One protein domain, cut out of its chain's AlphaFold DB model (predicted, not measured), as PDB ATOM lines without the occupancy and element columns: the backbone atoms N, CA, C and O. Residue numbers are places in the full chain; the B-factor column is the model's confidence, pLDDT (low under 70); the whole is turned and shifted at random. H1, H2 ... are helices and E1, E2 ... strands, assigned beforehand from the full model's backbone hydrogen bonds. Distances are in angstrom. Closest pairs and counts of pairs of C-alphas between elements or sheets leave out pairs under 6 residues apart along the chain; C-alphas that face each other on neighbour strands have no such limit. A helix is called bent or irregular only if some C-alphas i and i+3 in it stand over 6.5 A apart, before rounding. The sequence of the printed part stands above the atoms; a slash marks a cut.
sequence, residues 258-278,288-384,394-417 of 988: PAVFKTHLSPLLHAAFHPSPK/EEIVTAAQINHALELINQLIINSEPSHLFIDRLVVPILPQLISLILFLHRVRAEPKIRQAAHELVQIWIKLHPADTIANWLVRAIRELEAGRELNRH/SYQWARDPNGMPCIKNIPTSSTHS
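Overview. This is residues 258 to 278, 288 to 384 and 394 to 417 of the 988 residues of the protein "RTP1_C1 domain-containing protein" of Puccinia sorghi (UniProt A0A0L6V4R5). H2, the arm H3a of a bent helix and H5 have their lines nearly along one direction, H2 running opposite to H3a and H5, while H4 slants against them and the other arm H3b turns off steeply from H3a, its residues 326 to 330 meeting residues 371 to 375 of H5 at a corner. A small sheet of three strands sits at one end of this helical body, next to the first residues of H2 and to H3b, while H1 lies on the outside, meeting H2 with residue 269. The printed part has 142 residues with five named helices and three named strands, in the order H1 E1 H2 H3 H4 H5 E2 E3, mostly helix; the sheet's order is E1 E3 E2, antiparallel. It is compact, with a radius of gyration of the C-alphas of 15.2 A and spans of 44 by 33 by 31 A.

Along the chain. H1, residues 258 to 269, begins at C-alpha (118.753, 147.331, 101.937) and is irregular, but only just: C-alphas 263 and 266 are 6.8 A apart. E1 is residues 289 to 291, and H2, residues 293 to 308, is 22.4 A long. H3, residues 314 to 337, was assigned as one helix by its hydrogen bonds but is bent, C-alphas 323 and 326 being 7.7 A apart. Its arms are H3a, residues 314 to 323, irregular with C-alphas 320 and 323 6.7 A apart, and H3b, residues 326 to 337. H4, residues 342 to 358, is 24.1 A long; H5, residues 361 to 376, 22.1 A. E2 is residues 394 to 399, and E3, residues 405 to 411, ends at C-alpha (131.694, 155.306, 134.622).

Arrangement. H1 and H2 only just touch, with 3 pairs of C-alphas within 8 A, the closest Leu 269 and Ala 299, 6.4 A. H4 touches H2, closest C-alphas Leu 300 and Ala 347, 6.7 A. H4 touches H3a, closest C-alphas His 314 and Leu 358, 6.2 A. H3b and H4 form a helical hairpin, closest C-alphas Ile 332 and Arg 345, 6.1 A. H3b touches H5, closest C-alphas Pro 326 and Ala 371, 4.7 A. H2 and H3b only graze the sheet, with residues 293 to 297 and 327 to 335. E1 and E3 have N 290 and O 407 2.9 A apart; the hairpin E2 and E3 has N 398 and O 406 at 2.8 A, both within hydrogen-bond range. Every O i to N i+4 pair is within that range in H2, H3b, H4 and H5, but 5 of 8 in H1 and 5 of 6 in H3a.

Size, cuts and confidence. The two C-alphas farthest apart, of Glu 311 and His 416, are 47.9 A apart. Residues 279 to 287 and 385 to 393 are not printed, with C-alpha gaps of 10.8 A and 12.5 A. Of the links printed whole, none is long. The mean pLDDT of the printed part is 79.5, and 23 residues are under 70, among them 275 to 278 and 411 to 417.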
ATOM      1  N   PRO A 258     118.323 146.537 100.782       82.94
ATOM      2  CA  PRO A 258     118.753 147.331 101.937       82.94
ATOM      3  C   PRO A 258     118.093 146.909 103.261       82.94
ATOM      4  O   PRO A 258     118.670 147.125 104.325       82.94
ATOM      5  N   ALA A 259     116.899 146.304 103.218       83.50
ATOM      6  CA  ALA A 259     116.227 145.788 104.412       83.50
ATOM      7  C   ALA A 259     117.003 144.616 105.032       83.50
ATOM      8  O   ALA A 259     117.304 144.653 106.222       83.50
ATOM      9  N   VAL A 260     117.407 143.640 104.208       84.19
ATOM     10  CA  VAL A 260     118.204 142.473 104.626       84.19
ATOM     11  C   VAL A 260     119.577 142.910 105.135       84.19
ATOM     12  O   VAL A 260     120.058 142.403 106.151       84.19
ATOM     13  N   PHE A 261     120.187 143.896 104.467       83.81
ATOM     14  CA  PHE A 261     121.439 144.487 104.923       83.81
ATOM     15  C   PHE A 261     121.316 145.037 106.348       83.81
ATOM     16  O   PHE A 261     122.086 144.648 107.221       83.81
ATOM     17  N   LYS A 262     120.327 145.901 106.608       82.75
ATOM     18  CA  LYS A 262     120.152 146.537 107.922       82.75
ATOM     19  C   LYS A 262     119.819 145.539 109.034       82.75
ATOM     20  O   LYS A 262     120.317 145.703 110.142       82.75
ATOM     21  N   THR A 263     118.989 144.530 108.764       82.88
ATOM     22  CA  THR A 263     118.514 143.599 109.802       82.88
ATOM     23  C   THR A 263     119.480 142.456 110.093       82.88
ATOM     24  O   THR A 263     119.546 142.007 111.236       82.88
ATOM     25  N   HIS A 264     120.215 141.964 109.091       81.06
ATOM     26  CA  HIS A 264     121.000 140.734 109.226       81.06
ATOM     27  C   HIS A 264     122.491 140.909 108.939       81.06
ATOM     28  O   HIS A 264     123.290 140.299 109.645       81.06
ATOM     29  N   LEU A 265     122.888 141.725 107.955       83.94
ATOM     30  CA  LEU A 265     124.303 141.852 107.575       83.94
ATOM     31  C   LEU A 265     125.047 142.915 108.394       83.94
ATOM     32  O   LEU A 265     126.118 142.641 108.923       83.94
ATOM     33  N   SER A 266     124.469 144.105 108.559       84.19
ATOM     34  CA  SER A 266     125.071 145.205 109.318       84.19
ATOM     35  C   SER A 266     125.399 144.825 110.770       84.19
ATOM     36  O   SER A 266     126.513 145.129 111.194       84.19
ATOM     37  N   PRO A 267     124.543 144.094 111.518       84.31
ATOM     38  CA  PRO A 267     124.904 143.619 112.852       84.31
ATOM     39  C   PRO A 267     126.097 142.661 112.861       84.31
ATOM     40  O   PRO A 267     126.828 142.642 113.836       84.31
ATOM     41  N   LEU A 268     126.316 141.876 111.799       81.50
ATOM     42  CA  LEU A 268     127.452 140.951 111.711       81.50
ATOM     43  C   LEU A 268     128.753 141.673 111.345       81.50
ATOM     44  O   LEU A 268     129.803 141.352 111.892       81.50
ATOM     45  N   LEU A 269     128.680 142.646 110.433       83.31
ATOM     46  CA  LEU A 269     129.840 143.407 109.965       83.31
ATOM     47  C   LEU A 269     130.302 144.446 110.990       83.31
ATOM     48  O   LEU A 269     131.496 144.610 111.218       83.31
ATOM     49  N   HIS A 270     129.354 145.157 111.603       85.62
ATOM     50  CA  HIS A 270     129.631 146.320 112.447       85.62
ATOM     51  C   HIS A 270     129.549 146.002 113.948       85.62
ATOM     52  O   HIS A 270     129.670 146.914 114.760       85.62
ATOM     53  N   ALA A 271     129.373 144.730 114.343       81.88
ATOM     54  CA  ALA A 271     129.302 144.315 115.752       81.88
ATOM     55  C   ALA A 271     130.469 144.844 116.598       81.88
ATOM     56  O   ALA A 271     130.259 145.269 117.728       81.88
ATOM     57  N   ALA A 272     131.688 144.837 116.051       80.38
ATOM     58  CA  ALA A 272     132.877 145.306 116.765       80.38
ATOM     59  C   ALA A 272     132.877 146.829 117.010       80.38
ATOM     60  O   ALA A 272     133.516 147.294 117.945       80.38
ATOM     61  N   PHE A 273     132.154 147.599 116.193       80.38
ATOM     62  CA  PHE A 273     132.078 149.063 116.277       80.38
ATOM     63  C   PHE A 273     130.789 149.558 116.949       80.38
ATOM     64  O   PHE A 273     130.663 150.740 117.259       80.38
ATOM     65  N   HIS A 274     129.829 148.667 117.201       78.56
ATOM     66  CA  HIS A 274     128.597 148.962 117.924       78.56
ATOM     67  C   HIS A 274     128.503 148.065 119.165       78.56
ATOM     68  O   HIS A 274     127.851 147.016 119.104       78.56
ATOM     69  N   PRO A 275     129.144 148.449 120.286       69.69
ATOM     70  CA  PRO A 275     129.048 147.685 121.522       69.69
ATOM     71  C   PRO A 275     127.580 147.612 121.965       69.69
ATOM     72  O   PRO A 275     126.930 148.623 122.214       69.69
ATOM     73  N   SER A 276     127.032 146.397 122.028       63.56
ATOM     74  CA  SER A 276     125.718 146.152 122.626       63.56
ATOM     75  C   SER A 276     125.911 145.879 124.116       63.56
ATOM     76  O   SER A 276     126.751 145.037 124.448       63.56
ATOM     77  N   PRO A 277     125.120 146.490 125.018       56.56
ATOM     78  CA  PRO A 277     125.162 146.133 126.426       56.56
ATOM     79  C   PRO A 277     124.762 144.661 126.565       56.56
ATOM     80  O   PRO A 277     123.630 144.274 126.266       56.56
ATOM     81  N   LYS A 278     125.698 143.808 126.983       53.25
ATOM     82  CA  LYS A 278     125.342 142.483 127.491       53.25
ATOM     83  C   LYS A 278     124.782 142.709 128.888       53.25
ATOM     84  O   LYS A 278     125.508 143.137 129.776       53.25
ATOM     85  N   GLU A 288     134.985 146.532 132.806       66.00
ATOM     86  CA  GLU A 288     134.691 145.383 131.940       66.00
ATOM     87  C   GLU A 288     135.028 145.693 130.463       66.00
ATOM     88  O   GLU A 288     134.579 146.696 129.893       66.00
ATOM     89  N   GLU A 289     135.842 144.832 129.843       69.12
ATOM     90  CA  GLU A 289     136.180 144.856 128.414       69.12
ATOM     91  C   GLU A 289     135.011 144.282 127.597       69.12
ATOM     92  O   GLU A 289     134.620 143.126 127.772       69.12
ATOM     93  N   ILE A 290     134.426 145.086 126.704       76.25
ATOM     94  CA  ILE A 290     133.214 144.709 125.952       76.25
ATOM     95  C   ILE A 290     133.558 144.162 124.569       76.25
ATOM     96  O   ILE A 290     132.939 143.193 124.116       76.25
ATOM     97  N   VAL A 291     134.538 144.776 123.904       78.19
ATOM     98  CA  VAL A 291     135.022 144.377 122.578       78.19
ATOM     99  C   VAL A 291     136.529 144.194 122.642       78.19
ATOM    100  O   VAL A 291     137.249 145.130 122.992       78.19
ATOM    101  N   THR A 292     136.983 143.002 122.254       81.56
ATOM    102  CA  THR A 292     138.404 142.645 122.267       81.56
ATOM    103  C   THR A 292     139.124 143.136 121.016       81.56
ATOM    104  O   THR A 292     138.535 143.219 119.930       81.56
ATOM    105  N   ALA A 293     140.435 143.372 121.111       80.44
ATOM    106  CA  ALA A 293     141.240 143.785 119.958       80.44
ATOM    107  C   ALA A 293     141.177 142.809 118.766       80.44
ATOM    108  O   ALA A 293     141.217 143.215 117.602       80.44
ATOM    109  N   ALA A 294     141.038 141.508 119.039       80.12
ATOM    110  CA  ALA A 294     140.902 140.488 118.001       80.12
ATOM    111  C   ALA A 294     139.613 140.662 117.182       80.12
ATOM    112  O   ALA A 294     139.623 140.436 115.973       80.12
ATOM    113  N   GLN A 295     138.516 141.094 117.815       82.19
ATOM    114  CA  GLN A 295     137.243 141.340 117.134       82.19
ATOM    115  C   GLN A 295     137.322 142.563 116.215       82.19
ATOM    116  O   GLN A 295     136.809 142.509 115.097       82.19
ATOM    117  N   ILE A 296     138.010 143.625 116.645       83.62
ATOM    118  CA  ILE A 296     138.233 144.835 115.837       83.62
ATOM    119  C   ILE A 296     139.103 144.513 114.619       83.62
ATOM    120  O   ILE A 296     138.725 144.831 113.493       83.62
ATOM    121  N   ASN A 297     140.219 143.805 114.818       84.19
ATOM    122  CA  ASN A 297     141.091 143.376 113.721       84.19
ATOM    123  C   ASN A 297     140.366 142.492 112.716       84.19
ATOM    124  O   ASN A 297     140.489 142.681 111.510       84.19
ATOM    125  N   HIS A 298     139.579 141.546 113.216       83.44
ATOM    126  CA  HIS A 298     138.800 140.657 112.376       83.44
ATOM    127  C   HIS A 298     137.729 141.409 111.570       83.44
ATOM    128  O   HIS A 298     137.524 141.104 110.397       83.44
ATOM    129  N   ALA A 299     137.065 142.405 112.166       86.25
ATOM    130  CA  ALA A 299     136.092 143.240 111.466       86.25
ATOM    131  C   ALA A 299     136.751 144.105 110.378       86.25
ATOM    132  O   ALA A 299     136.257 144.140 109.253       86.25
ATOM    133  N   LEU A 300     137.888 144.747 110.679       86.69
ATOM    134  CA  LEU A 300     138.643 145.547 109.707       86.69
ATOM    135  C   LEU A 300     139.151 144.697 108.538       86.69
ATOM    136  O   LEU A 300     138.959 145.076 107.386       86.69
ATOM    137  N   GLU A 301     139.742 143.532 108.821       86.19
ATOM    138  CA  GLU A 301     140.225 142.610 107.787       86.19
ATOM    139  C   GLU A 301     139.075 142.135 106.898       86.19
ATOM    140  O   GLU A 301     139.189 142.131 105.675       86.19
ATOM    141  N   LEU A 302     137.933 141.790 107.492       85.25
ATOM    142  CA  LEU A 302     136.762 141.373 106.737       85.25
ATOM    143  C   LEU A 302     136.253 142.481 105.809       85.25
ATOM    144  O   LEU A 302     135.965 142.206 104.643       85.25
ATOM    145  N   ILE A 303     136.139 143.719 106.300       88.12
ATOM    146  CA  ILE A 303     135.678 144.853 105.487       88.12
ATOM    147  C   ILE A 303     136.685 145.135 104.367       88.12
ATOM    148  O   ILE A 303     136.281 145.332 103.221       88.12
ATOM    149  N   ASN A 304     137.987 145.061 104.652       87.94
ATOM    150  CA  ASN A 304     139.029 145.249 103.646       87.94
ATOM    151  C   ASN A 304     138.981 144.154 102.563       87.94
ATOM    152  O   ASN A 304     138.962 144.448 101.368       87.94
ATOM    153  N   GLN A 305     138.849 142.881 102.955       84.38
ATOM    154  CA  GLN A 305     138.691 141.766 102.014       84.38
ATOM    155  C   GLN A 305     137.405 141.872 101.189       84.38
ATOM    156  O   GLN A 305     137.398 141.462 100.024       84.38
ATOM    157  N   LEU A 306     136.318 142.404 101.754       85.94
ATOM    158  CA  LEU A 306     135.098 142.676 100.997       85.94
ATOM    159  C   LEU A 306     135.352 143.730  99.925       85.94
ATOM    160  O   LEU A 306     135.029 143.476  98.770       85.94
ATOM    161  N   ILE A 307     135.974 144.853 100.281       85.50
ATOM    162  CA  ILE A 307     136.244 145.955  99.355       85.50
ATOM    163  C   ILE A 307     137.197 145.506  98.239       85.50
ATOM    164  O   ILE A 307     136.840 145.630  97.070       85.50
ATOM    165  N   ILE A 308     138.338 144.890  98.577       84.31
ATOM    166  CA  ILE A 308     139.364 144.454  97.608       84.31
ATOM    167  C   ILE A 308     138.819 143.433  96.595       84.31
ATOM    168  O   ILE A 308     139.217 143.440  95.432       84.31
ATOM    169  N   ASN A 309     137.933 142.529  97.025       81.94
ATOM    170  CA  ASN A 309     137.425 141.444  96.177       81.94
ATOM    171  C   ASN A 309     136.041 141.732  95.564       81.94
ATOM    172  O   ASN A 309     135.455 140.828  94.961       81.94
ATOM    173  N   SER A 310     135.500 142.939  95.741       81.81
ATOM    174  CA  SER A 310     134.202 143.359  95.198       81.81
ATOM    175  C   SER A 310     134.359 144.345  94.041       81.81
ATOM    176  O   SER A 310     135.429 144.910  93.828       81.81
ATOM    177  N   GLU A 311     133.287 144.554  93.277       77.00
ATOM    178  CA  GLU A 311     133.259 145.601  92.256       77.00
ATOM    179  C   GLU A 311     133.260 146.993  92.914       77.00
ATOM    180  O   GLU A 311     132.539 147.196  93.899       77.00
ATOM    181  N   PRO A 312     134.024 147.963  92.376       72.12
ATOM    182  CA  PRO A 312     134.094 149.312  92.922       72.12
ATOM    183  C   PRO A 312     132.756 150.034  92.712       72.12
ATOM    184  O   PRO A 312     132.503 150.643  91.676       72.12
ATOM    185  N   SER A 313     131.879 149.951  93.710       81.75
ATOM    186  CA  SER A 313     130.587 150.636  93.747       81.75
ATOM    187  C   SER A 313     130.556 151.616  94.915       81.75
ATOM    188  O   SER A 313     130.701 151.219  96.073       81.75
ATOM    189  N   HIS A 314     130.325 152.894  94.609       83.38
ATOM    190  CA  HIS A 314     130.214 153.965  95.602       83.38
ATOM    191  C   HIS A 314     129.094 153.673  96.616       83.38
ATOM    192  O   HIS A 314     129.323 153.741  97.818       83.38
ATOM    193  N   LEU A 315     127.930 153.192  96.153       84.75
ATOM    194  CA  LEU A 315     126.806 152.824  97.026       84.75
ATOM    195  C   LEU A 315     127.141 151.675  97.978       84.75
ATOM    196  O   LEU A 315     126.673 151.656  99.115       84.75
ATOM    197  N   PHE A 316     127.912 150.691  97.511       87.00
ATOM    198  CA  PHE A 316     128.306 149.559  98.344       87.00
ATOM    199  C   PHE A 316     129.239 150.014  99.465       87.00
ATOM    200  O   PHE A 316     129.008 149.695 100.631       87.00
ATOM    201  N   ILE A 317     130.248 150.812  99.118       87.38
ATOM    202  CA  ILE A 317     131.238 151.308 100.075       87.38
ATOM    203  C   ILE A 317     130.598 152.303 101.042       87.38
ATOM    204  O   ILE A 317     130.871 152.224 102.235       87.38
ATOM    205  N   ASP A 318     129.658 153.136 100.590       87.94
ATOM    206  CA  ASP A 318     128.863 153.991 101.474       87.94
ATOM    207  C   ASP A 318     128.099 153.183 102.523       87.94
ATOM    208  O   ASP A 318     128.114 153.510 103.706       87.94
ATOM    209  N   ARG A 319     127.443 152.087 102.126       86.19
ATOM    210  CA  ARG A 319     126.692 151.240 103.068       86.19
ATOM    211  C   ARG A 319     127.590 150.539 104.085       86.19
ATOM    212  O   ARG A 319     127.113 150.262 105.185       86.19
ATOM    213  N   LEU A 320     128.840 150.257 103.726       87.12
ATOM    214  CA  LEU A 320     129.822 149.629 104.608       87.12
ATOM    215  C   LEU A 320     130.506 150.635 105.538       87.12
ATOM    216  O   LEU A 320     130.560 150.407 106.738       87.12
ATOM    217  N   VAL A 321     131.027 151.736 104.996       89.81
ATOM    218  CA  VAL A 321     131.928 152.650 105.711       89.81
ATOM    219  C   VAL A 321     131.161 153.743 106.446       89.81
ATOM    220  O   VAL A 321     131.446 153.991 107.612       89.81
ATOM    221  N   VAL A 322     130.152 154.369 105.829       89.19
ATOM    222  CA  VAL A 322     129.455 155.533 106.416       89.19
ATOM    223  C   VAL A 322     128.833 155.246 107.794       89.19
ATOM    224  O   VAL A 322     128.990 156.081 108.684       89.19
ATOM    225  N   PRO A 323     128.174 154.093 108.047       88.62
ATOM    226  CA  PRO A 323     127.603 153.798 109.365       88.62
ATOM    227  C   PRO A 323     128.637 153.658 110.486       88.62
ATOM    228  O   PRO A 323     128.279 153.836 111.648       88.62
ATOM    229  N   ILE A 324     129.880 153.314 110.136       88.75
ATOM    230  CA  ILE A 324     130.996 153.143 111.074       88.75
ATOM    231  C   ILE A 324     132.030 154.274 110.968       88.75
ATOM    232  O   ILE A 324     133.076 154.213 111.608       88.75
ATOM    233  N   LEU A 325     131.773 155.300 110.151       89.50
ATOM    234  CA  LEU A 325     132.732 156.365 109.863       89.50
ATOM    235  C   LEU A 325     133.149 157.136 111.130       89.50
ATOM    236  O   LEU A 325     134.354 157.293 111.328       89.50
ATOM    237  N   PRO A 326     132.232 157.546 112.038       88.94
ATOM    238  CA  PRO A 326     132.628 158.149 113.313       88.94
ATOM    239  C   PRO A 326     133.530 157.225 114.145       88.94
ATOM    240  O   PRO A 326     134.535 157.657 114.705       88.94
ATOM    241  N   GLN A 327     133.225 155.928 114.180       88.56
ATOM    242  CA  GLN A 327     133.965 154.927 114.947       88.56
ATOM    243  C   GLN A 327     135.359 154.685 114.359       88.56
ATOM    244  O   GLN A 327     136.331 154.601 115.105       88.56
ATOM    245  N   LEU A 328     135.489 154.648 113.033       88.56
ATOM    246  CA  LEU A 328     136.783 154.545 112.360       88.56
ATOM    247  C   LEU A 328     137.642 155.788 112.607       88.56
ATOM    248  O   LEU A 328     138.819 155.649 112.929       88.56
ATOM    249  N   ILE A 329     137.062 156.988 112.525       88.69
ATOM    250  CA  ILE A 329     137.790 158.234 112.793       88.69
ATOM    251  C   ILE A 329     138.228 158.288 114.263       88.69
ATOM    252  O   ILE A 329     139.400 158.553 114.522       88.69
ATOM    253  N   SER A 330     137.357 157.956 115.227       87.31
ATOM    254  CA  SER A 330     137.761 157.888 116.647       87.31
ATOM    255  C   SER A 330     138.913 156.913 116.881       87.31
ATOM    256  O   SER A 330     139.865 157.259 117.579       87.31
ATOM    257  N   LEU A 331     138.870 155.728 116.258       86.25
ATOM    258  CA  LEU A 331     139.939 154.738 116.345       86.25
ATOM    259  C   LEU A 331     141.245 155.288 115.760       86.25
ATOM    260  O   LEU A 331     142.297 155.165 116.382       86.25
ATOM    261  N   ILE A 332     141.194 155.925 114.588       86.38
ATOM    262  CA  ILE A 332     142.375 156.514 113.950       86.38
ATOM    263  C   ILE A 332     142.978 157.607 114.840       86.38
ATOM    264  O   ILE A 332     144.188 157.589 115.071       86.38
ATOM    265  N   LEU A 333     142.167 158.524 115.372       84.25
ATOM    266  CA  LEU A 333     142.640 159.610 116.236       84.25
ATOM    267  C   LEU A 333     143.210 159.075 117.560       84.25
ATOM    268  O   LEU A 333     144.272 159.519 118.001       84.25
ATOM    269  N   PHE A 334     142.580 158.056 118.152       83.31
ATOM    270  CA  PHE A 334     143.106 157.352 119.323       83.31
ATOM    271  C   PHE A 334     144.478 156.713 119.044       83.31
ATOM    272  O   PHE A 334     145.412 156.858 119.835       83.31
ATOM    273  N   LEU A 335     144.637 156.062 117.885       82.50
ATOM    274  CA  LEU A 335     145.901 155.445 117.461       82.50
ATOM    275  C   LEU A 335     146.984 156.468 117.062       82.50
ATOM    276  O   LEU A 335     148.153 156.096 116.990       82.50
ATOM    277  N   HIS A 336     146.629 157.730 116.797       78.31
ATOM    278  CA  HIS A 336     147.599 158.813 116.589       78.31
ATOM    279  C   HIS A 336     148.106 159.400 117.912       78.31
ATOM    280  O   HIS A 336     149.293 159.697 118.021       78.31
ATOM    281  N   ARG A 337     147.239 159.520 118.929       74.88
ATOM    282  CA  ARG A 337     147.610 160.029 120.266       74.88
ATOM    283  C   ARG A 337     148.570 159.109 121.014       74.88
ATOM    284  O   ARG A 337     149.401 159.570 121.789       74.88
ATOM    285  N   VAL A 338     148.455 157.802 120.804       67.94
ATOM    286  CA  VAL A 338     149.224 156.805 121.556       67.94
ATOM    287  C   VAL A 338     150.118 156.031 120.591       67.94
ATOM    288  O   VAL A 338     149.612 155.520 119.601       67.94
ATOM    289  N   ARG A 339     151.427 155.879 120.875       57.22
ATOM    290  CA  ARG A 339     152.369 155.059 120.069       57.22
ATOM    291  C   ARG A 339     151.765 153.667 119.809       57.22
ATOM    292  O   ARG A 339     151.736 152.835 120.718       57.22
ATOM    293  N   ALA A 340     151.196 153.432 118.626       55.47
ATOM    294  CA  ALA A 340     150.388 152.247 118.326       55.47
ATOM    295  C   ALA A 340     150.903 151.456 117.117       55.47
ATOM    296  O   ALA A 340     151.659 151.967 116.289       55.47
ATOM    297  N   GLU A 341     150.475 150.193 117.040       65.44
ATOM    298  CA  GLU A 341     150.832 149.254 115.979       65.44
ATOM    299  C   GLU A 341     150.426 149.766 114.584       65.44
ATOM    300  O   GLU A 341     149.266 150.128 114.363       65.44
ATOM    301  N   PRO A 342     151.340 149.740 113.595       72.44
ATOM    302  CA  PRO A 342     151.095 150.335 112.285       72.44
ATOM    303  C   PRO A 342     149.998 149.616 111.491       72.44
ATOM    304  O   PRO A 342     149.359 150.253 110.664       72.44
ATOM    305  N   LYS A 343     149.742 148.326 111.752       81.56
ATOM    306  CA  LYS A 343     148.842 147.491 110.936       81.56
ATOM    307  C   LYS A 343     147.369 147.885 111.058       81.56
ATOM    308  O   LYS A 343     146.713 148.077 110.043       81.56
ATOM    309  N   ILE A 344     146.859 148.038 112.282       82.50
ATOM    310  CA  ILE A 344     145.449 148.400 112.530       82.50
ATOM    311  C   ILE A 344     145.185 149.824 112.056       82.50
ATOM    312  O   ILE A 344     144.184 150.094 111.396       82.50
ATOM    313  N   ARG A 345     146.127 150.725 112.354       83.38
ATOM    314  CA  ARG A 345     146.072 152.116 111.910       83.38
ATOM    315  C   ARG A 345     146.052 152.199 110.389       83.38
ATOM    316  O   ARG A 345     145.221 152.911 109.845       83.38
ATOM    317  N   GLN A 346     146.941 151.466 109.720       85.69
ATOM    318  CA  GLN A 346     146.997 151.425 108.264       85.69
ATOM    319  C   GLN A 346     145.708 150.843 107.678       85.69
ATOM    320  O   GLN A 346     145.143 151.468 106.794       85.69
ATOM    321  N   ALA A 347     145.184 149.737 108.215       85.56
ATOM    322  CA  ALA A 347     143.933 149.150 107.735       85.56
ATOM    323  C   ALA A 347     142.738 150.113 107.881       85.56
ATOM    324  O   ALA A 347     141.980 150.302 106.936       85.56
ATOM    325  N   ALA A 348     142.582 150.770 109.037       87.06
ATOM    326  CA  ALA A 348     141.515 151.752 109.243       87.06
ATOM    327  C   ALA A 348     141.686 152.992 108.343       87.06
ATOM    328  O   ALA A 348     140.710 153.473 107.768       87.06
ATOM    329  N   HIS A 349     142.921 153.484 108.182       88.56
ATOM    330  CA  HIS A 349     143.233 154.619 107.308       88.56
ATOM    331  C   HIS A 349     142.978 154.290 105.837       88.56
ATOM    332  O   HIS A 349     142.352 155.079 105.142       88.56
ATOM    333  N   GLU A 350     143.386 153.107 105.371       88.38
ATOM    334  CA  GLU A 350     143.145 152.625 104.008       88.38
ATOM    335  C   GLU A 350     141.649 152.543 103.694       88.38
ATOM    336  O   GLU A 350     141.234 152.978 102.622       88.38
ATOM    337  N   LEU A 351     140.819 152.070 104.631       89.06
ATOM    338  CA  LEU A 351     139.363 152.031 104.448       89.06
ATOM    339  C   LEU A 351     138.766 153.426 104.226       89.06
ATOM    340  O   LEU A 351     137.980 153.621 103.295       89.06
ATOM    341  N   VAL A 352     139.153 154.402 105.051       90.38
ATOM    342  CA  VAL A 352     138.676 155.786 104.906       90.38
ATOM    343  C   VAL A 352     139.240 156.423 103.633       90.38
ATOM    344  O   VAL A 352     138.505 157.082 102.902       90.38
ATOM    345  N   GLN A 353     140.505 156.158 103.305       90.31
ATOM    346  CA  GLN A 353     141.161 156.645 102.094       90.31
ATOM    347  C   GLN A 353     140.483 156.115 100.821       90.31
ATOM    348  O   GLN A 353     140.285 156.870  99.870       90.31
ATOM    349  N   ILE A 354     140.089 154.837 100.792       89.31
ATOM    350  CA  ILE A 354     139.336 154.250  99.675       89.31
ATOM    351  C   ILE A 354     137.967 154.924  99.541       89.31
ATOM    352  O   ILE A 354     137.564 155.264  98.430       89.31
ATOM    353  N   TRP A 355     137.263 155.160 100.654       91.00
ATOM    354  CA  TRP A 355     135.977 155.859 100.628       91.00
ATOM    355  C   TRP A 355     136.111 157.306 100.118       91.00
ATOM    356  O   TRP A 355     135.331 157.706  99.253       91.00
ATOM    357  N   ILE A 356     137.134 158.049 100.560       90.06
ATOM    358  CA  ILE A 356     137.435 159.418 100.098       90.06
ATOM    359  C   ILE A 356     137.752 159.443  98.598       90.06
ATOM    360  O   ILE A 356     137.272 160.315  97.884       90.06
ATOM    361  N   LYS A 357     138.518 158.481  98.075       88.00
ATOM    362  CA  LYS A 357     138.875 158.448  96.642       88.00
ATOM    363  C   LYS A 357     137.683 158.255  95.704       88.00
ATOM    364  O   LYS A 357     137.776 158.600  94.529       88.00
ATOM    365  N   LEU A 358     136.603 157.649  96.187       87.00
ATOM    366  CA  LEU A 358     135.466 157.249  95.354       87.00
ATOM    367  C   LEU A 358     134.326 158.268  95.324       87.00
ATOM    368  O   LEU A 358     133.432 158.136  94.489       87.00
ATOM    369  N   HIS A 359     134.340 159.257  96.217       87.31
ATOM    370  CA  HIS A 359     133.251 160.216  96.376       87.31
ATOM    371  C   HIS A 359     133.671 161.632  95.958       87.31
ATOM    372  O   HIS A 359     134.850 161.976  96.019       87.31
ATOM    373  N   PRO A 360     132.717 162.476  95.528       87.75
ATOM    374  CA  PRO A 360     132.994 163.886  95.298       87.75
ATOM    375  C   PRO A 360     133.280 164.602  96.624       87.75
ATOM    376  O   PRO A 360     132.774 164.210  97.683       87.75
ATOM    377  N   ALA A 361     134.055 165.685  96.542       85.38
ATOM    378  CA  ALA A 361     134.490 166.485  97.686       85.38
ATOM    379  C   ALA A 361     133.324 166.934  98.590       85.38
ATOM    380  O   ALA A 361     133.433 166.841  99.812       85.38
ATOM    381  N   ASP A 362     132.183 167.313  98.006       86.56
ATOM    382  CA  ASP A 362     131.009 167.800  98.746       86.56
ATOM    383  C   ASP A 362     130.391 166.728  99.650       86.56
ATOM    384  O   ASP A 362     130.065 166.969 100.814       86.56
ATOM    385  N   THR A 363     130.238 165.509  99.127       88.44
ATOM    386  CA  THR A 363     129.684 164.383  99.887       88.44
ATOM    387  C   THR A 363     130.615 164.011 101.035       88.44
ATOM    388  O   THR A 363     130.151 163.764 102.149       88.44
ATOM    389  N   ILE A 364     131.925 164.016 100.779       89.25
ATOM    390  CA  ILE A 364     132.947 163.712 101.781       89.25
ATOM    391  C   ILE A 364     132.909 164.745 102.902       89.25
ATOM    392  O   ILE A 364     132.815 164.366 104.068       89.25
ATOM    393  N   ALA A 365     132.911 166.035 102.556       87.88
ATOM    394  CA  ALA A 365     132.856 167.122 103.525       87.88
ATOM    395  C   ALA A 365     131.613 167.018 104.420       87.88
ATOM    396  O   ALA A 365     131.736 167.021 105.643       87.88
ATOM    397  N   ASN A 366     130.430 166.814 103.832       89.62
ATOM    398  CA  ASN A 366     129.177 166.689 104.581       89.62
ATOM    399  C   ASN A 366     129.190 165.523 105.585       89.62
ATOM    400  O   ASN A 366     128.759 165.669 106.733       89.62
ATOM    401  N   TRP A 367     129.689 164.355 105.169       91.12
ATOM    402  CA  TRP A 367     129.774 163.187 106.047       91.12
ATOM    403  C   TRP A 367     130.869 163.319 107.106       91.12
ATOM    404  O   TRP A 367     130.637 162.914 108.243       91.12
ATOM    405  N   LEU A 368     132.019 163.911 106.774       90.25
ATOM    406  CA  LEU A 368     133.092 164.170 107.737       90.25
ATOM    407  C   LEU A 368     132.660 165.182 108.796       90.25
ATOM    408  O   LEU A 368     132.820 164.903 109.980       90.25
ATOM    409  N   VAL A 369     132.045 166.302 108.404       89.00
ATOM    410  CA  VAL A 369     131.491 167.285 109.350       89.00
ATOM    411  C   VAL A 369     130.482 166.608 110.275       89.00
ATOM    412  O   VAL A 369     130.550 166.766 111.493       89.00
ATOM    413  N   ARG A 370     129.581 165.781 109.729       88.94
ATOM    414  CA  ARG A 370     128.633 165.010 110.541       88.94
ATOM    415  C   ARG A 370     129.331 164.042 111.498       88.94
ATOM    416  O   ARG A 370     128.927 163.959 112.653       88.94
ATOM    417  N   ALA A 371     130.345 163.315 111.039       87.50
ATOM    418  CA  ALA A 371     131.078 162.368 111.872       87.50
ATOM    419  C   ALA A 371     131.839 163.076 113.003       87.50
ATOM    420  O   ALA A 371     131.806 162.612 114.138       87.50
ATOM    421  N   ILE A 372     132.450 164.228 112.719       87.56
ATOM    422  CA  ILE A 372     133.134 165.070 113.710       87.56
ATOM    423  C   ILE A 372     132.141 165.604 114.750       87.56
ATOM    424  O   ILE A 372     132.421 165.523 115.940       87.56
ATOM    425  N   ARG A 373     130.932 166.016 114.343       84.31
ATOM    426  CA  ARG A 373     129.861 166.392 115.288       84.31
ATOM    427  C   ARG A 373     129.426 165.233 116.201       84.31
ATOM    428  O   ARG A 373     129.052 165.468 117.347       84.31
ATOM    429  N   GLU A 374     129.425 163.989 115.712       80.94
ATOM    430  CA  GLU A 374     129.126 162.802 116.541       80.94
ATOM    431  C   GLU A 374     130.252 162.517 117.547       80.94
ATOM    432  O   GLU A 374     129.974 162.209 118.706       80.94
ATOM    433  N   LEU A 375     131.505 162.675 117.115       81.75
ATOM    434  CA  LEU A 375     132.708 162.508 117.935       81.75
ATOM    435  C   LEU A 375     132.815 163.560 119.047       81.75
ATOM    436  O   LEU A 375     133.147 163.247 120.185       81.75
ATOM    437  N   GLU A 376     132.506 164.819 118.741       76.62
ATOM    438  CA  GLU A 376     132.476 165.905 119.733       76.62
ATOM    439  C   GLU A 376     131.422 165.678 120.806       76.62
ATOM    440  O   GLU A 376     131.616 166.033 121.967       76.62
ATOM    441  N   ALA A 377     130.304 165.071 120.414       75.00
ATOM    442  CA  ALA A 377     129.238 164.727 121.331       75.00
ATOM    443  C   ALA A 377     129.518 163.453 122.150       75.00
ATOM    444  O   ALA A 377     128.679 163.094 122.979       75.00
ATOM    445  N   GLY A 378     130.637 162.752 121.920       71.56
ATOM    446  CA  GLY A 378     130.953 161.481 122.584       71.56
ATOM    447  C   GLY A 378     129.971 160.350 122.238       71.56
ATOM    448  O   GLY A 378     129.730 159.444 123.046       71.56
ATOM    449  N   ARG A 379     129.316 160.443 121.073       72.62
ATOM    450  CA  ARG A 379     128.281 159.503 120.604       72.62
ATOM    451  C   ARG A 379     128.806 158.483 119.602       72.62
ATOM    452  O   ARG A 379     128.041 157.675 119.088       72.62
ATOM    453  N   GLU A 380     130.106 158.470 119.336       75.56
ATOM    454  CA  GLU A 380     130.713 157.538 118.396       75.56
ATOM    455  C   GLU A 380     130.507 156.076 118.820       75.56
ATOM    456  O   GLU A 380     130.183 155.243 117.980       75.56
ATOM    457  N   LEU A 381     130.594 155.746 120.112       71.06
ATOM    458  CA  LEU A 381     130.400 154.373 120.606       71.06
ATOM    459  C   LEU A 381     129.062 154.158 121.338       71.06
ATOM    460  O   LEU A 381     128.666 153.010 121.541       71.06
ATOM    461  N   ASN A 382     128.342 155.227 121.697       67.81
ATOM    462  CA  ASN A 382     127.103 155.168 122.481       67.81
ATOM    463  C   ASN A 382     125.869 155.355 121.576       67.81
ATOM    464  O   ASN A 382     125.747 156.358 120.875       67.81
ATOM    465  N   ARG A 383     124.941 154.385 121.570       60.69
ATOM    466  CA  ARG A 383     123.729 154.435 120.731       60.69
ATOM    467  C   ARG A 383     122.743 155.520 121.178       60.69
ATOM    468  O   ARG A 383     122.651 155.876 122.345       60.69
ATOM    469  N   HIS A 384     121.955 155.972 120.206       49.91
ATOM    470  CA  HIS A 384     120.888 156.963 120.318       49.91
ATOM    471  C   HIS A 384     119.635 156.388 121.015       49.91
ATOM    472  O   HIS A 384     118.548 156.422 120.444       49.91
ATOM    473  N   SER A 394     129.681 155.265 129.746       71.38
ATOM    474  CA  SER A 394     130.234 155.674 128.445       71.38
ATOM    475  C   SER A 394     131.240 154.646 127.949       71.38
ATOM    476  O   SER A 394     132.177 154.291 128.672       71.38
ATOM    477  N   TYR A 395     131.064 154.181 126.714       78.56
ATOM    478  CA  TYR A 395     132.058 153.351 126.041       78.56
ATOM    479  C   TYR A 395     133.206 154.219 125.524       78.56
ATOM    480  O   TYR A 395     132.963 155.207 124.835       78.56
ATOM    481  N   GLN A 396     134.445 153.845 125.844       79.94
ATOM    482  CA  GLN A 396     135.646 154.553 125.393       79.94
ATOM    483  C   GLN A 396     136.705 153.574 124.878       79.94
ATOM    484  O   GLN A 396     136.786 152.421 125.317       79.94
ATOM    485  N   TRP A 397     137.534 154.056 123.950       81.38
ATOM    486  CA  TRP A 397     138.720 153.340 123.490       81.38
ATOM    487  C   TRP A 397     139.750 153.233 124.615       81.38
ATOM    488  O   TRP A 397     140.124 154.228 125.233       81.38
ATOM    489  N   ALA A 398     140.238 152.024 124.855       80.38
ATOM    490  CA  ALA A 398     141.273 151.721 125.829       80.38
ATOM    491  C   ALA A 398     142.315 150.772 125.221       80.38
ATOM    492  O   ALA A 398     142.230 150.387 124.051       80.38
ATOM    493  N   ARG A 399     143.331 150.417 126.013       77.31
ATOM    494  CA  ARG A 399     144.284 149.364 125.655       77.31
ATOM    495  C   ARG A 399     144.076 148.119 126.501       77.31
ATOM    496  O   ARG A 399     143.909 148.202 127.720       77.31
ATOM    497  N   ASP A 400     144.160 146.978 125.833       76.06
ATOM    498  CA  ASP A 400     144.330 145.675 126.465       76.06
ATOM    499  C   ASP A 400     145.696 145.593 127.160       76.06
ATOM    500  O   ASP A 400     146.610 146.351 126.811       76.06
ATOM    501  N   PRO A 401     145.903 144.638 128.090       69.25
ATOM    502  CA  PRO A 401     147.210 144.401 128.719       69.25
ATOM    503  C   PRO A 401     148.347 144.165 127.708       69.25
ATOM    504  O   PRO A 401     149.512 144.380 128.025       69.25
ATOM    505  N   ASN A 402     148.010 143.784 126.472       67.44
ATOM    506  CA  ASN A 402     148.952 143.583 125.371       67.44
ATOM    507  C   ASN A 402     149.218 144.854 124.532       67.44
ATOM    508  O   ASN A 402     149.922 144.784 123.531       67.44
ATOM    509  N   GLY A 403     148.648 146.008 124.895       69.25
ATOM    510  CA  GLY A 403     148.824 147.280 124.184       69.25
ATOM    511  C   GLY A 403     147.929 147.479 122.951       69.25
ATOM    512  O   GLY A 403     148.118 148.456 122.226       69.25
ATOM    513  N   MET A 404     146.959 146.589 122.732       75.19
ATOM    514  CA  MET A 404     146.053 146.584 121.576       75.19
ATOM    515  C   MET A 404     144.779 147.404 121.829       75.19
ATOM    516  O   MET A 404     144.350 147.464 122.981       75.19
ATOM    517  N   PRO A 405     144.159 148.024 120.804       81.38
ATOM    518  CA  PRO A 405     142.951 148.828 120.994       81.38
ATOM    519  C   PRO A 405     141.741 147.951 121.345       81.38
ATOM    520  O   PRO A 405     141.426 147.014 120.614       81.38
ATOM    521  N   CYS A 406     141.047 148.289 122.429       82.31
ATOM    522  CA  CYS A 406     139.819 147.638 122.892       82.31
ATOM    523  C   CYS A 406     138.774 148.676 123.322       82.31
ATOM    524  O   CYS A 406     139.081 149.864 123.440       82.31
ATOM    525  N   ILE A 407     137.532 148.240 123.550       82.38
ATOM    526  CA  ILE A 407     136.457 149.109 124.055       82.38
ATOM    527  C   ILE A 407     136.107 148.687 125.482       82.38
ATOM    528  O   ILE A 407     135.690 147.546 125.713       82.38
ATOM    529  N   LYS A 408     136.235 149.625 126.428       81.12
ATOM    530  CA  LYS A 408     135.891 149.435 127.844       81.12
ATOM    531  C   LYS A 408     134.717 150.319 128.252       81.12
ATOM    532  O   LYS A 408     134.505 151.395 127.688       81.12
ATOM    533  N   ASN A 409     133.963 149.864 129.248       78.62
ATOM    534  CA  ASN A 409     132.935 150.669 129.902       78.62
ATOM    535  C   ASN A 409     133.546 151.448 131.072       78.62
ATOM    536  O   ASN A 409     134.009 150.837 132.038       78.62
ATOM    537  N   ILE A 410     133.533 152.779 130.987       70.00
ATOM    538  CA  ILE A 410     134.045 153.663 132.036       70.00
ATOM    539  C   ILE A 410     132.868 154.456 132.632       70.00
ATOM    540  O   ILE A 410     132.085 155.050 131.877       70.00
ATOM    541  N   PRO A 411     132.700 154.474 133.971       61.94
ATOM    542  CA  PRO A 411     131.694 155.306 134.622       61.94
ATOM    543  C   PRO A 411     132.038 156.790 134.442       61.94
ATOM    544  O   PRO A 411     133.147 157.224 134.744       61.94
ATOM    545  N   THR A 412     131.083 157.574 133.939       57.88
ATOM    546  CA  THR A 412     131.279 159.006 133.671       57.88
ATOM    547  C   THR A 412     131.421 159.804 134.975       57.88
ATOM    548  O   THR A 412     130.457 160.016 135.707       57.88
ATOM    549  N   SER A 413     132.631 160.271 135.289       44.59
ATOM    550  CA  SER A 413     132.865 161.268 136.340       44.59
ATOM    551  C   SER A 413     132.800 162.685 135.747       44.59
ATOM    552  O   SER A 413     133.645 163.046 134.936       44.59
ATOM    553  N   SER A 414     131.789 163.467 136.153       41.56
ATOM    554  CA  SER A 414     131.616 164.929 135.975       41.56
ATOM    555  C   SER A 414     131.926 165.546 134.594       41.56
ATOM    556  O   SER A 414     133.060 165.871 134.259       41.56
ATOM    557  N   THR A 415     130.861 165.864 133.860       43.88
ATOM    558  CA  THR A 415     130.774 166.550 132.554       43.88
ATOM    559  C   THR A 415     131.143 168.048 132.561       43.88
ATOM    560  O   THR A 415     130.586 168.819 131.785       43.88
ATOM    561  N   HIS A 416     132.059 168.490 133.429       39.19
ATOM    562  CA  HIS A 416     132.427 169.910 133.573       39.19
ATOM    563  C   HIS A 416     133.900 170.227 133.262       39.19
ATOM    564  O   HIS A 416     134.347 171.332 133.559       39.19
ATOM    565  N   SER A 417     134.653 169.313 132.633       45.66
ATOM    566  CA  SER A 417     135.988 169.659 132.117       45.66
ATOM    567  C   SER A 417     135.892 170.407 130.781       45.66
ATOM    568  O   SER A 417     135.122 170.039 129.886       45.66
TER     569      SER A 417